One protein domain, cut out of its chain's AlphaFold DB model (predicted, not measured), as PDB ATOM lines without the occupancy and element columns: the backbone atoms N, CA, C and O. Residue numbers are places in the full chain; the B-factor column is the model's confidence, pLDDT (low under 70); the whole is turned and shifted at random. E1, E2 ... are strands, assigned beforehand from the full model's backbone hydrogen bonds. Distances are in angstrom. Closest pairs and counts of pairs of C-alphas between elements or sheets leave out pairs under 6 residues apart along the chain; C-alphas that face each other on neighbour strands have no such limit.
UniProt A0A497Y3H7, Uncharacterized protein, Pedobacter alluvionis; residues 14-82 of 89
ATOM      1  N   LYS A  14     -18.597 -31.464 -52.182       91.81
ATOM      2  CA  LYS A  14     -18.820 -30.707 -53.405       91.81
ATOM      3  C   LYS A  14     -18.985 -29.224 -53.057       91.81
ATOM      4  O   LYS A  14     -19.993 -28.873 -52.435       91.81
ATOM      5  N   PRO A  15     -18.042 -28.345 -53.433       90.75
ATOM      6  CA  PRO A  15     -18.225 -26.910 -53.251       90.75
ATOM      7  C   PRO A  15     -19.404 -26.419 -54.100       90.75
ATOM      8  O   PRO A  15     -19.667 -26.949 -55.182       90.75
ATOM      9  N   LEU A  16     -20.107 -25.406 -53.604       88.00
ATOM     10  CA  LEU A  16     -21.161 -24.716 -54.348       88.00
ATOM     11  C   LEU A  16     -20.727 -23.280 -54.635       88.00
ATOM     12  O   LEU A  16     -20.011 -22.671 -53.836       88.00
ATOM     13  N   GLU A  17     -21.180 -22.733 -55.764       82.31
ATOM     14  CA  GLU A  17     -21.173 -21.283 -55.942       82.31
ATOM     15  C   GLU A  17     -22.034 -20.673 -54.834       82.31
ATOM     16  O   GLU A  17     -23.080 -21.222 -54.495       82.31
ATOM     17  N   ARG A  18     -21.538 -19.597 -54.217       79.25
ATOM     18  CA  ARG A  18     -22.054 -19.015 -52.970       79.25
ATOM     19  C   ARG A  18     -23.591 -19.011 -52.924       79.25
ATOM     20  O   ARG A  18     -24.240 -18.211 -53.590       79.25
ATOM     21  N   GLU A  19     -24.157 -19.879 -52.090       91.38
ATOM     22  CA  GLU A  19     -25.591 -19.958 -51.813       91.38
ATOM     23  C   GLU A  19     -25.854 -19.450 -50.390       91.38
ATOM     24  O   GLU A  19     -25.040 -19.649 -49.497       91.38
ATOM     25  N   GLU A  20     -27.010 -18.841 -50.135       93.12
ATOM     26  CA  GLU A  20     -27.413 -18.436 -48.779       93.12
ATOM     27  C   GLU A  20     -28.606 -19.256 -48.286       93.12
ATOM     28  O   GLU A  20     -29.471 -19.678 -49.072       93.12
ATOM     29  N   MET A  21     -28.678 -19.483 -46.975       94.12
ATOM     30  CA  MET A  21     -29.885 -20.012 -46.342       94.12
ATOM     31  C   MET A  21     -31.094 -19.104 -46.619       94.12
ATOM     32  O   MET A  21     -30.966 -17.940 -46.990       94.12
ATOM     33  N   ARG A  22     -32.303 -19.650 -46.478       93.75
ATOM     34  CA  ARG A  22     -33.533 -18.848 -46.526       93.75
ATOM     35  C   ARG A  22     -33.872 -18.404 -45.113       93.75
ATOM     36  O   ARG A  22     -33.863 -19.237 -44.215       93.75
ATOM     37  N   TYR A  23     -34.208 -17.140 -44.921       92.31
ATOM     38  CA  TYR A  23     -34.755 -16.668 -43.652       92.31
ATOM     39  C   TYR A  23     -36.283 -16.813 -43.656       92.31
ATOM     40  O   TYR A  23     -36.930 -16.501 -44.658       92.31
ATOM     41  N   HIS A  24     -36.859 -17.336 -42.571       88.38
ATOM     42  CA  HIS A  24     -38.305 -17.510 -42.420       88.38
ATOM     43  C   HIS A  24     -38.874 -16.455 -41.464       88.38
ATOM     44  O   HIS A  24     -38.935 -16.679 -40.257       88.38
ATOM     45  N   GLU A  25     -39.358 -15.340 -42.014       88.00
ATOM     46  CA  GLU A  25     -39.770 -14.147 -41.252       88.00
ATOM     47  C   GLU A  25     -40.768 -14.442 -40.123       88.00
ATOM     48  O   GLU A  25     -40.588 -13.984 -39.004       88.00
ATOM     49  N   TYR A  26     -41.797 -15.260 -40.377       85.44
ATOM     50  CA  TYR A  26     -42.848 -15.518 -39.380       85.44
ATOM     51  C   TYR A  26     -42.370 -16.322 -38.162       85.44
ATOM     52  O   TYR A  26     -42.969 -16.245 -37.094       85.44
ATOM     53  N   LEU A  27     -41.318 -17.126 -38.321       81.31
ATOM     54  CA  LEU A  27     -40.842 -18.015 -37.261       81.31
ATOM     55  C   LEU A  27     -39.464 -17.613 -36.731       81.31
ATOM     56  O   LEU A  27     -38.966 -18.274 -35.823       81.31
ATOM     57  N   ASP A  28     -38.888 -16.550 -37.295       85.69
ATOM     58  CA  ASP A  28     -37.607 -15.961 -36.916       85.69
ATOM     59  C   ASP A  28     -36.458 -16.981 -36.846       85.69
ATOM     60  O   ASP A  28     -35.742 -17.102 -35.854       85.69
ATOM     61  N   TYR A  29     -36.295 -17.779 -37.908       87.44
ATOM     62  CA  TYR A  29     -35.165 -18.702 -38.019       87.44
ATOM     63  C   TYR A  29     -34.681 -18.895 -39.456       87.44
ATOM     64  O   TYR A  29     -35.408 -18.691 -40.434       87.44
ATOM     65  N   TRP A  30     -33.431 -19.346 -39.579       90.31
ATOM     66  CA  TRP A  30     -32.816 -19.713 -40.850       90.31
ATOM     67  C   TRP A  30     -33.134 -21.154 -41.242       90.31
ATOM     68  O   TRP A  30     -33.123 -22.080 -40.429       90.31
ATOM     69  N   VAL A  31     -33.394 -21.346 -42.530       92.94
ATOM     70  CA  VAL A  31     -33.823 -22.603 -43.135       92.94
ATOM     71  C   VAL A  31     -32.855 -22.981 -44.240       92.94
ATOM     72  O   VAL A  31     -32.497 -22.175 -45.106       92.94
ATOM     73  N   CYS A  32     -32.444 -24.243 -44.249       94.06
ATOM     74  CA  CYS A  32     -31.690 -24.790 -45.363       94.06
ATOM     75  C   CYS A  32     -32.515 -24.700 -46.662       94.06
ATOM     76  O   CYS A  32     -33.745 -24.751 -46.639       94.06
ATOM     77  N   LYS A  33     -31.868 -24.666 -47.833       92.94
ATOM     78  CA  LYS A  33     -32.574 -24.677 -49.130       92.94
ATOM     79  C   LYS A  33     -33.499 -25.888 -49.320       92.94
ATOM     80  O   LYS A  33     -34.473 -25.785 -50.057       92.94
ATOM     81  N   CYS A  34     -33.221 -27.013 -48.654       91.81
ATOM     82  CA  CYS A  34     -34.082 -28.202 -48.674       91.81
ATOM     83  C   CYS A  34     -35.313 -28.105 -47.745       91.81
ATOM     84  O   CYS A  34     -36.085 -29.059 -47.662       91.81
ATOM     85  N   GLY A  35     -35.480 -26.994 -47.021       89.69
ATOM     86  CA  GLY A  35     -36.571 -26.773 -46.069       89.69
ATOM     87  C   GLY A  35     -36.297 -27.262 -44.642       89.69
ATOM     88  O   GLY A  35     -37.169 -27.128 -43.795       89.69
ATOM     89  N   SER A  36     -35.118 -27.830 -44.365       89.81
ATOM     90  CA  SER A  36     -34.732 -28.253 -43.008       89.81
ATOM     91  C   SER A  36     -34.447 -27.048 -42.112       89.81
ATOM     92  O   SER A  36     -33.799 -26.097 -42.557       89.81
ATOM     93  N   PHE A  37     -34.866 -27.123 -40.853       83.94
ATOM     94  CA  PHE A  37     -34.527 -26.157 -39.803       83.94
ATOM     95  C   PHE A  37     -34.273 -26.883 -38.475       83.94
ATOM     96  O   PHE A  37     -34.507 -28.087 -38.391       83.94
ATOM     97  N   GLU A  38     -33.819 -26.184 -37.429       72.00
ATOM     98  CA  GLU A  38     -33.416 -26.818 -36.157       72.00
ATOM     99  C   GLU A  38     -34.463 -27.786 -35.587       72.00
ATOM    100  O   GLU A  38     -34.111 -28.873 -35.138       72.00
ATOM    101  N   LYS A  39     -35.758 -27.449 -35.666       70.56
ATOM    102  CA  LYS A  39     -36.827 -28.312 -35.132       70.56
ATOM    103  C   LYS A  39     -37.253 -29.438 -36.084       70.56
ATOM    104  O   LYS A  39     -37.973 -30.333 -35.654       70.56
ATOM    105  N   THR A  40     -36.857 -29.413 -37.363       63.44
ATOM    106  CA  THR A  40     -37.175 -30.472 -38.339       63.44
ATOM    107  C   THR A  40     -35.964 -30.810 -39.217       63.44
ATOM    108  O   THR A  40     -35.628 -30.119 -40.182       63.44
ATOM    109  N   GLY A  41     -35.286 -31.911 -38.885       67.31
ATOM    110  CA  GLY A  41     -34.171 -32.448 -39.674       67.31
ATOM    111  C   GLY A  41     -32.782 -31.891 -39.354       67.31
ATOM    112  O   GLY A  41     -31.858 -32.241 -40.076       67.31
ATOM    113  N   GLY A  42     -32.654 -31.058 -38.312       85.31
ATOM    114  CA  GLY A  42     -31.410 -30.810 -37.576       85.31
ATOM    115  C   GLY A  42     -30.260 -30.118 -38.325       85.31
ATOM    116  O   GLY A  42     -30.092 -30.204 -39.546       85.31
ATOM    117  N   PHE A  43     -29.407 -29.446 -37.553       91.06
ATOM    118  CA  PHE A  43     -28.092 -28.992 -37.996       91.06
ATOM    119  C   PHE A  43     -27.054 -29.460 -36.986       91.06
ATOM    120  O   PHE A  43     -27.162 -29.145 -35.805       91.06
ATOM    121  N   ASN A  44     -26.034 -30.171 -37.456       91.44
ATOM    122  CA  ASN A  44     -24.966 -30.649 -36.586       91.44
ATOM    123  C   ASN A  44     -23.687 -29.868 -36.818       91.44
ATOM    124  O   ASN A  44     -23.327 -29.586 -37.961       91.44
ATOM    125  N   ALA A  45     -22.976 -29.579 -35.732       92.94
ATOM    126  CA  ALA A  45     -21.638 -29.019 -35.789       92.94
ATOM    127  C   ALA A  45     -20.724 -29.875 -36.669       92.94
ATOM    128  O   ALA A  45     -20.702 -31.106 -36.574       92.94
ATOM    129  N   CYS A  46     -19.974 -29.216 -37.544       92.88
ATOM    130  CA  CYS A  46     -19.084 -29.894 -38.469       92.88
ATOM    131  C   CYS A  46     -17.830 -29.064 -38.766       92.88
ATOM    132  O   CYS A  46     -17.741 -27.876 -38.465       92.88
ATOM    133  N   THR A  47     -16.843 -29.704 -39.380       92.69
ATOM    134  CA  THR A  47     -15.740 -29.021 -40.062       92.69
ATOM    135  C   THR A  47     -16.246 -28.315 -41.323       92.69
ATOM    136  O   THR A  47     -17.312 -28.639 -41.841       92.69
ATOM    137  N   LYS A  48     -15.432 -27.441 -41.924       93.31
ATOM    138  CA  LYS A  48     -15.738 -26.795 -43.217       93.31
ATOM    139  C   LYS A  48     -16.003 -27.751 -44.394       93.31
ATOM    140  O   LYS A  48     -16.475 -27.319 -45.436       93.31
ATOM    141  N   TYR A  49     -15.688 -29.039 -44.245       92.06
ATOM    142  CA  TYR A  49     -15.960 -30.077 -45.245       92.06
ATOM    143  C   TYR A  49     -17.202 -30.909 -44.913       92.06
ATOM    144  O   TYR A  49     -17.520 -31.863 -45.617       92.06
ATOM    145  N   GLY A  50     -17.906 -30.576 -43.830       91.38
ATOM    146  CA  GLY A  50     -19.106 -31.279 -43.413       91.38
ATOM    147  C   GLY A  50     -18.841 -32.600 -42.703       91.38
ATOM    148  O   GLY A  50     -19.715 -33.455 -42.758       91.38
ATOM    149  N   ASN A  51     -17.680 -32.802 -42.072       89.88
ATOM    150  CA  ASN A  51     -17.477 -33.921 -41.134       89.88
ATOM    151  C   ASN A  51     -17.899 -33.495 -39.729       89.88
ATOM    152  O   ASN A  51     -17.522 -32.394 -39.324       89.88
ATOM    153  N   LEU A  52     -18.661 -34.314 -39.013       90.12
ATOM    154  CA  LEU A  52     -19.212 -33.969 -37.710       90.12
ATOM    155  C   LEU A  52     -18.104 -33.773 -36.663       90.12
ATOM    156  O   LEU A  52     -17.098 -34.483 -36.636       90.12
ATOM    157  N   ILE A  53     -18.306 -32.803 -35.776       89.75
ATOM    158  CA  ILE A  53     -17.423 -32.512 -34.639       89.75
ATOM    159  C   ILE A  53     -18.259 -32.280 -33.380       89.75
ATOM    160  O   ILE A  53     -19.469 -32.068 -33.455       89.75
ATOM    161  N   SER A  54     -17.601 -32.262 -32.221       87.69
ATOM    162  CA  SER A  54     -18.219 -31.757 -30.992       87.69
ATOM    163  C   SER A  54     -18.678 -30.301 -31.188       87.69
ATOM    164  O   SER A  54     -17.944 -29.520 -31.794       87.69
ATOM    165  N   PRO A  55     -19.856 -29.901 -30.673       84.69
ATOM    166  CA  PRO A  55     -20.441 -28.583 -30.934       84.69
ATOM    167  C   PRO A  55     -19.699 -27.402 -30.298       84.69
ATOM    168  O   PRO A  55     -20.045 -26.249 -30.552       84.69
ATOM    169  N   ILE A  56     -18.681 -27.657 -29.478       85.12
ATOM    170  CA  ILE A  56     -17.923 -26.609 -28.795       85.12
ATOM    171  C   ILE A  56     -17.188 -25.748 -29.834       85.12
ATOM    172  O   ILE A  56     -16.274 -26.222 -30.502       85.12
ATOM    173  N   ALA A  57     -17.581 -24.472 -29.925       83.38
ATOM    174  CA  ALA A  57     -17.002 -23.463 -30.820       83.38
ATOM    175  C   ALA A  57     -17.047 -23.824 -32.320       83.38
ATOM    176  O   ALA A  57     -16.149 -23.463 -33.081       83.38
ATOM    177  N   ALA A  58     -18.095 -24.527 -32.760       90.06
ATOM    178  CA  ALA A  58     -18.273 -24.832 -34.174       90.06
ATOM    179  C   ALA A  58     -18.518 -23.557 -35.001       90.06
ATOM    180  O   ALA A  58     -19.400 -22.760 -34.690       90.06
ATOM    181  N   GLU A  59     -17.758 -23.389 -36.082       95.56
ATOM    182  CA  GLU A  59     -17.947 -22.306 -37.063       95.56
ATOM    183  C   GLU A  59     -18.879 -22.721 -38.211       95.56
ATOM    184  O   GLU A  59     -19.461 -21.874 -38.894       95.56
ATOM    185  N   TYR A  60     -19.031 -24.033 -38.411       95.00
ATOM    186  CA  TYR A  60     -19.816 -24.616 -39.488       95.00
ATOM    187  C   TYR A  60     -20.826 -25.620 -38.947       95.00
ATOM    188  O   TYR A  60     -20.548 -26.372 -38.007       95.00
ATOM    189  N   CYS A  61     -21.978 -25.697 -39.600       94.19
ATOM    190  CA  CYS A  61     -22.950 -26.755 -39.378       94.19
ATOM    191  C   CYS A  61     -23.322 -27.452 -40.689       94.19
ATOM    192  O   CYS A  61     -23.219 -26.891 -41.780       94.19
ATOM    193  N   ARG A  62     -23.742 -28.711 -40.583       93.44
ATOM    194  CA  ARG A  62     -24.217 -29.526 -41.697       93.44
ATOM    195  C   ARG A  62     -25.697 -29.813 -41.510       93.44
ATOM    196  O   ARG A  62     -26.101 -30.300 -40.456       93.44
ATOM    197  N   CYS A  63     -26.490 -29.578 -42.548       93.19
ATOM    198  CA  CYS A  63     -27.883 -30.018 -42.596       93.19
ATOM    199  C   CYS A  63     -27.940 -31.551 -42.641       93.19
ATOM    200  O   CYS A  63     -27.420 -32.145 -43.589       93.19
ATOM    201  N   GLU A  64     -28.599 -32.202 -41.677       89.88
ATOM    202  CA  GLU A  64     -28.670 -33.674 -41.667       89.88
ATOM    203  C   GLU A  64     -29.478 -34.216 -42.847       89.88
ATOM    204  O   GLU A  64     -29.191 -35.294 -43.363       89.88
ATOM    205  N   ARG A  65     -30.470 -33.449 -43.311       90.31
ATOM    206  CA  ARG A  65     -31.369 -33.874 -44.387       90.31
ATOM    207  C   ARG A  65     -30.716 -33.916 -45.769       90.31
ATOM    208  O   ARG A  65     -31.065 -34.780 -46.566       90.31
ATOM    209  N   CYS A  66     -29.855 -32.952 -46.101       91.25
ATOM    210  CA  CYS A  66     -29.311 -32.822 -47.465       91.25
ATOM    211  C   CYS A  66     -27.789 -32.682 -47.546       91.25
ATOM    212  O   CYS A  66     -27.265 -32.496 -48.640       91.25
ATOM    213  N   GLY A  67     -27.080 -32.714 -46.416       91.81
ATOM    214  CA  GLY A  67     -25.619 -32.670 -46.390       91.81
ATOM    215  C   GLY A  67     -24.998 -31.302 -46.683       91.81
ATOM    216  O   GLY A  67     -23.777 -31.187 -46.647       91.81
ATOM    217  N   ARG A  68     -25.795 -30.252 -46.945       95.06
ATOM    218  CA  ARG A  68     -25.277 -28.881 -47.117       95.06
ATOM    219  C   ARG A  68     -24.484 -28.438 -45.892       95.06
ATOM    220  O   ARG A  68     -24.972 -28.571 -44.772       95.06
ATOM    221  N   VAL A  69     -23.306 -27.877 -46.138       95.44
ATOM    222  CA  VAL A  69     -22.400 -27.299 -45.144       95.44
ATOM    223  C   VAL A  69     -22.575 -25.787 -45.148       95.44
ATOM    224  O   VAL A  69     -22.578 -25.162 -46.209       95.44
ATOM    225  N   ILE A  70     -22.747 -25.221 -43.962       95.75
ATOM    226  CA  ILE A  70     -23.154 -23.840 -43.730       95.75
ATOM    227  C   ILE A  70     -22.146 -23.188 -42.788       95.75
ATOM    228  O   ILE A  70     -21.826 -23.755 -41.746       95.75
ATOM    229  N   GLU A  71     -21.671 -21.995 -43.128       95.75
ATOM    230  CA  GLU A  71     -20.963 -21.112 -42.201       95.75
ATOM    231  C   GLU A  71     -21.987 -20.424 -41.287       95.75
ATOM    232  O   GLU A  71     -22.839 -19.666 -41.753       95.75
ATOM    233  N   ILE A  72     -21.913 -20.687 -39.980       93.12
ATOM    234  CA  ILE A  72     -22.955 -20.300 -39.013       93.12
ATOM    235  C   ILE A  72     -23.089 -18.778 -38.917       93.12
ATOM    236  O   ILE A  72     -24.194 -18.250 -38.906       93.12
ATOM    237  N   LYS A  73     -21.966 -18.053 -38.886       93.44
ATOM    238  CA  LYS A  73     -21.967 -16.597 -38.682       93.44
ATOM    239  C   LYS A  73     -22.644 -15.833 -39.823       93.44
ATOM    240  O   LYS A  73     -23.241 -14.787 -39.589       93.44
ATOM    241  N   THR A  74     -22.505 -16.322 -41.053       94.38
ATOM    242  CA  THR A  74     -22.980 -15.632 -42.261       94.38
ATOM    243  C   THR A  74     -24.222 -16.282 -42.865       94.38
ATOM    244  O   THR A  74     -24.820 -15.698 -43.762       94.38
ATOM    245  N   HIS A  75     -24.607 -17.474 -42.400       94.12
ATOM    246  CA  HIS A  75     -25.661 -18.306 -42.990       94.12
ATOM    247  C   HIS A  75     -25.405 -18.652 -44.471       94.12
ATOM    248  O   HIS A  75     -26.332 -18.918 -45.244       94.12
ATOM    249  N   THR A  76     -24.129 -18.675 -44.870       95.69
ATOM    250  CA  THR A  76     -23.693 -19.019 -46.228       95.69
ATOM    251  C   THR A  76     -23.539 -20.529 -46.359       95.69
ATOM    252  O   THR A  76     -22.845 -21.164 -45.570       95.69
ATOM    253  N   ILE A  77     -24.140 -21.113 -47.388       96.19
ATOM    254  CA  ILE A  77     -23.927 -22.493 -47.814       96.19
ATOM    255  C   ILE A  77     -22.663 -22.531 -48.679       96.19
ATOM    256  O   ILE A  77     -22.611 -21.931 -49.753       96.19
ATOM    257  N   ILE A  78     -21.654 -23.262 -48.214       95.56
ATOM    258  CA  ILE A  78     -20.327 -23.330 -48.852       95.56
ATOM    259  C   ILE A  78     -20.110 -24.611 -49.666       95.56
ATOM    260  O   ILE A  78     -19.150 -24.725 -50.428       95.56
ATOM    261  N   GLY A  79     -20.995 -25.595 -49.511       94.94
ATOM    262  CA  GLY A  79     -20.915 -26.856 -50.235       94.94
ATOM    263  C   GLY A  79     -21.896 -27.899 -49.727       94.94
ATOM    264  O   GLY A  79     -22.757 -27.619 -48.891       94.94
ATOM    265  N   ILE A  80     -21.757 -29.116 -50.234       94.25
ATOM    266  CA  ILE A  80     -22.521 -30.301 -49.839       94.25
ATOM    267  C   ILE A  80     -21.523 -31.406 -49.518       94.25
ATOM    268  O   ILE A  80     -20.658 -31.688 -50.336       94.25
ATOM    269  N   ASN A  81     -21.652 -32.048 -48.359       91.44
ATOM    270  CA  ASN A  81     -21.023 -33.342 -48.126       91.44
ATOM    271  C   ASN A  81     -22.021 -34.447 -48.501       91.44
ATOM    272  O   ASN A  81     -22.973 -34.699 -47.762       91.44
ATOM    273  N   GLU A  82     -21.826 -35.063 -49.668       86.44
ATOM    274  CA  GLU A  82     -22.666 -36.144 -50.206       86.44
ATOM    275  C   GLU A  82     -22.392 -37.491 -49.523       86.44
ATOM    276  O   GLU A  82     -23.234 -38.389 -49.567       86.44
TER     277      GLU A  82
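Overview. This is residues 14 to 82 of the 89 residues of an uncharacterized protein of Pedobacter alluvionis (UniProt A0A497Y3H7). A strongly twisted sheet of five strands makes the body, and a small two-strand hairpin, E2 and E3, lies off to one side of it, reached where edge strand E1 runs on into E2. Two long links join E3 to E4 and E4 to E5. The printed part has 69 residues with seven named strands, E1 to E7 in order, and no named helix; the class is all strand, with 31 residues, under half, in named elements. The large sheet, E1 E7 E6 E5 E4, is antiparallel throughout. The whole is compact, with a radius of gyration of the C-alphas of 10.9 A and spans of 31 by 27 by 20 A.

Along the chain. Find C-alpha 14 at (-18.820, -30.707, -53.405); from there E1, residues 14 to 20, runs 15.7 A. In the same sheet look for E7, residues 76 to 81, 14.7 A long and ending at C-alpha 81 at (-21.023, -33.342, -48.126), then E6, residues 68 to 71, and E5, residues 60 to 63, each 10.2 A, and E4, residues 43 to 46, 9.1 A. The small sheet holds E2, residues 22 to 24, 6.4 A, and E3, residues 29 to 31, 6.6 A.

Arrangement. E4 E5 E6 E7 form a meander, each strand the antiparallel neighbour of the one before. For E4 and E5 look at N 46 and O 60, 2.9 A; for E5 and E6, N 61 and O 70, 2.9 A; for E6 and E7, N 69 and O 79, 2.8 A, within hydrogen-bond range. E1 is antiparallel to E7 at 153 degrees, with N 77 and O 19 at 2.7 A. E1 runs on into E2 at 43 degrees. In the hairpin E2 and E3, N 31 and O 22 are 2.7 A apart. E3 and E4 are apart.

Size, cuts and confidence. The C-alphas of Lys 14 and Tyr 26, the two farthest apart, are 31.7 A from each other. The printed part has no cut. The long links have 11 and 13 residues. Confidence is under 70 at residues 40 to 41.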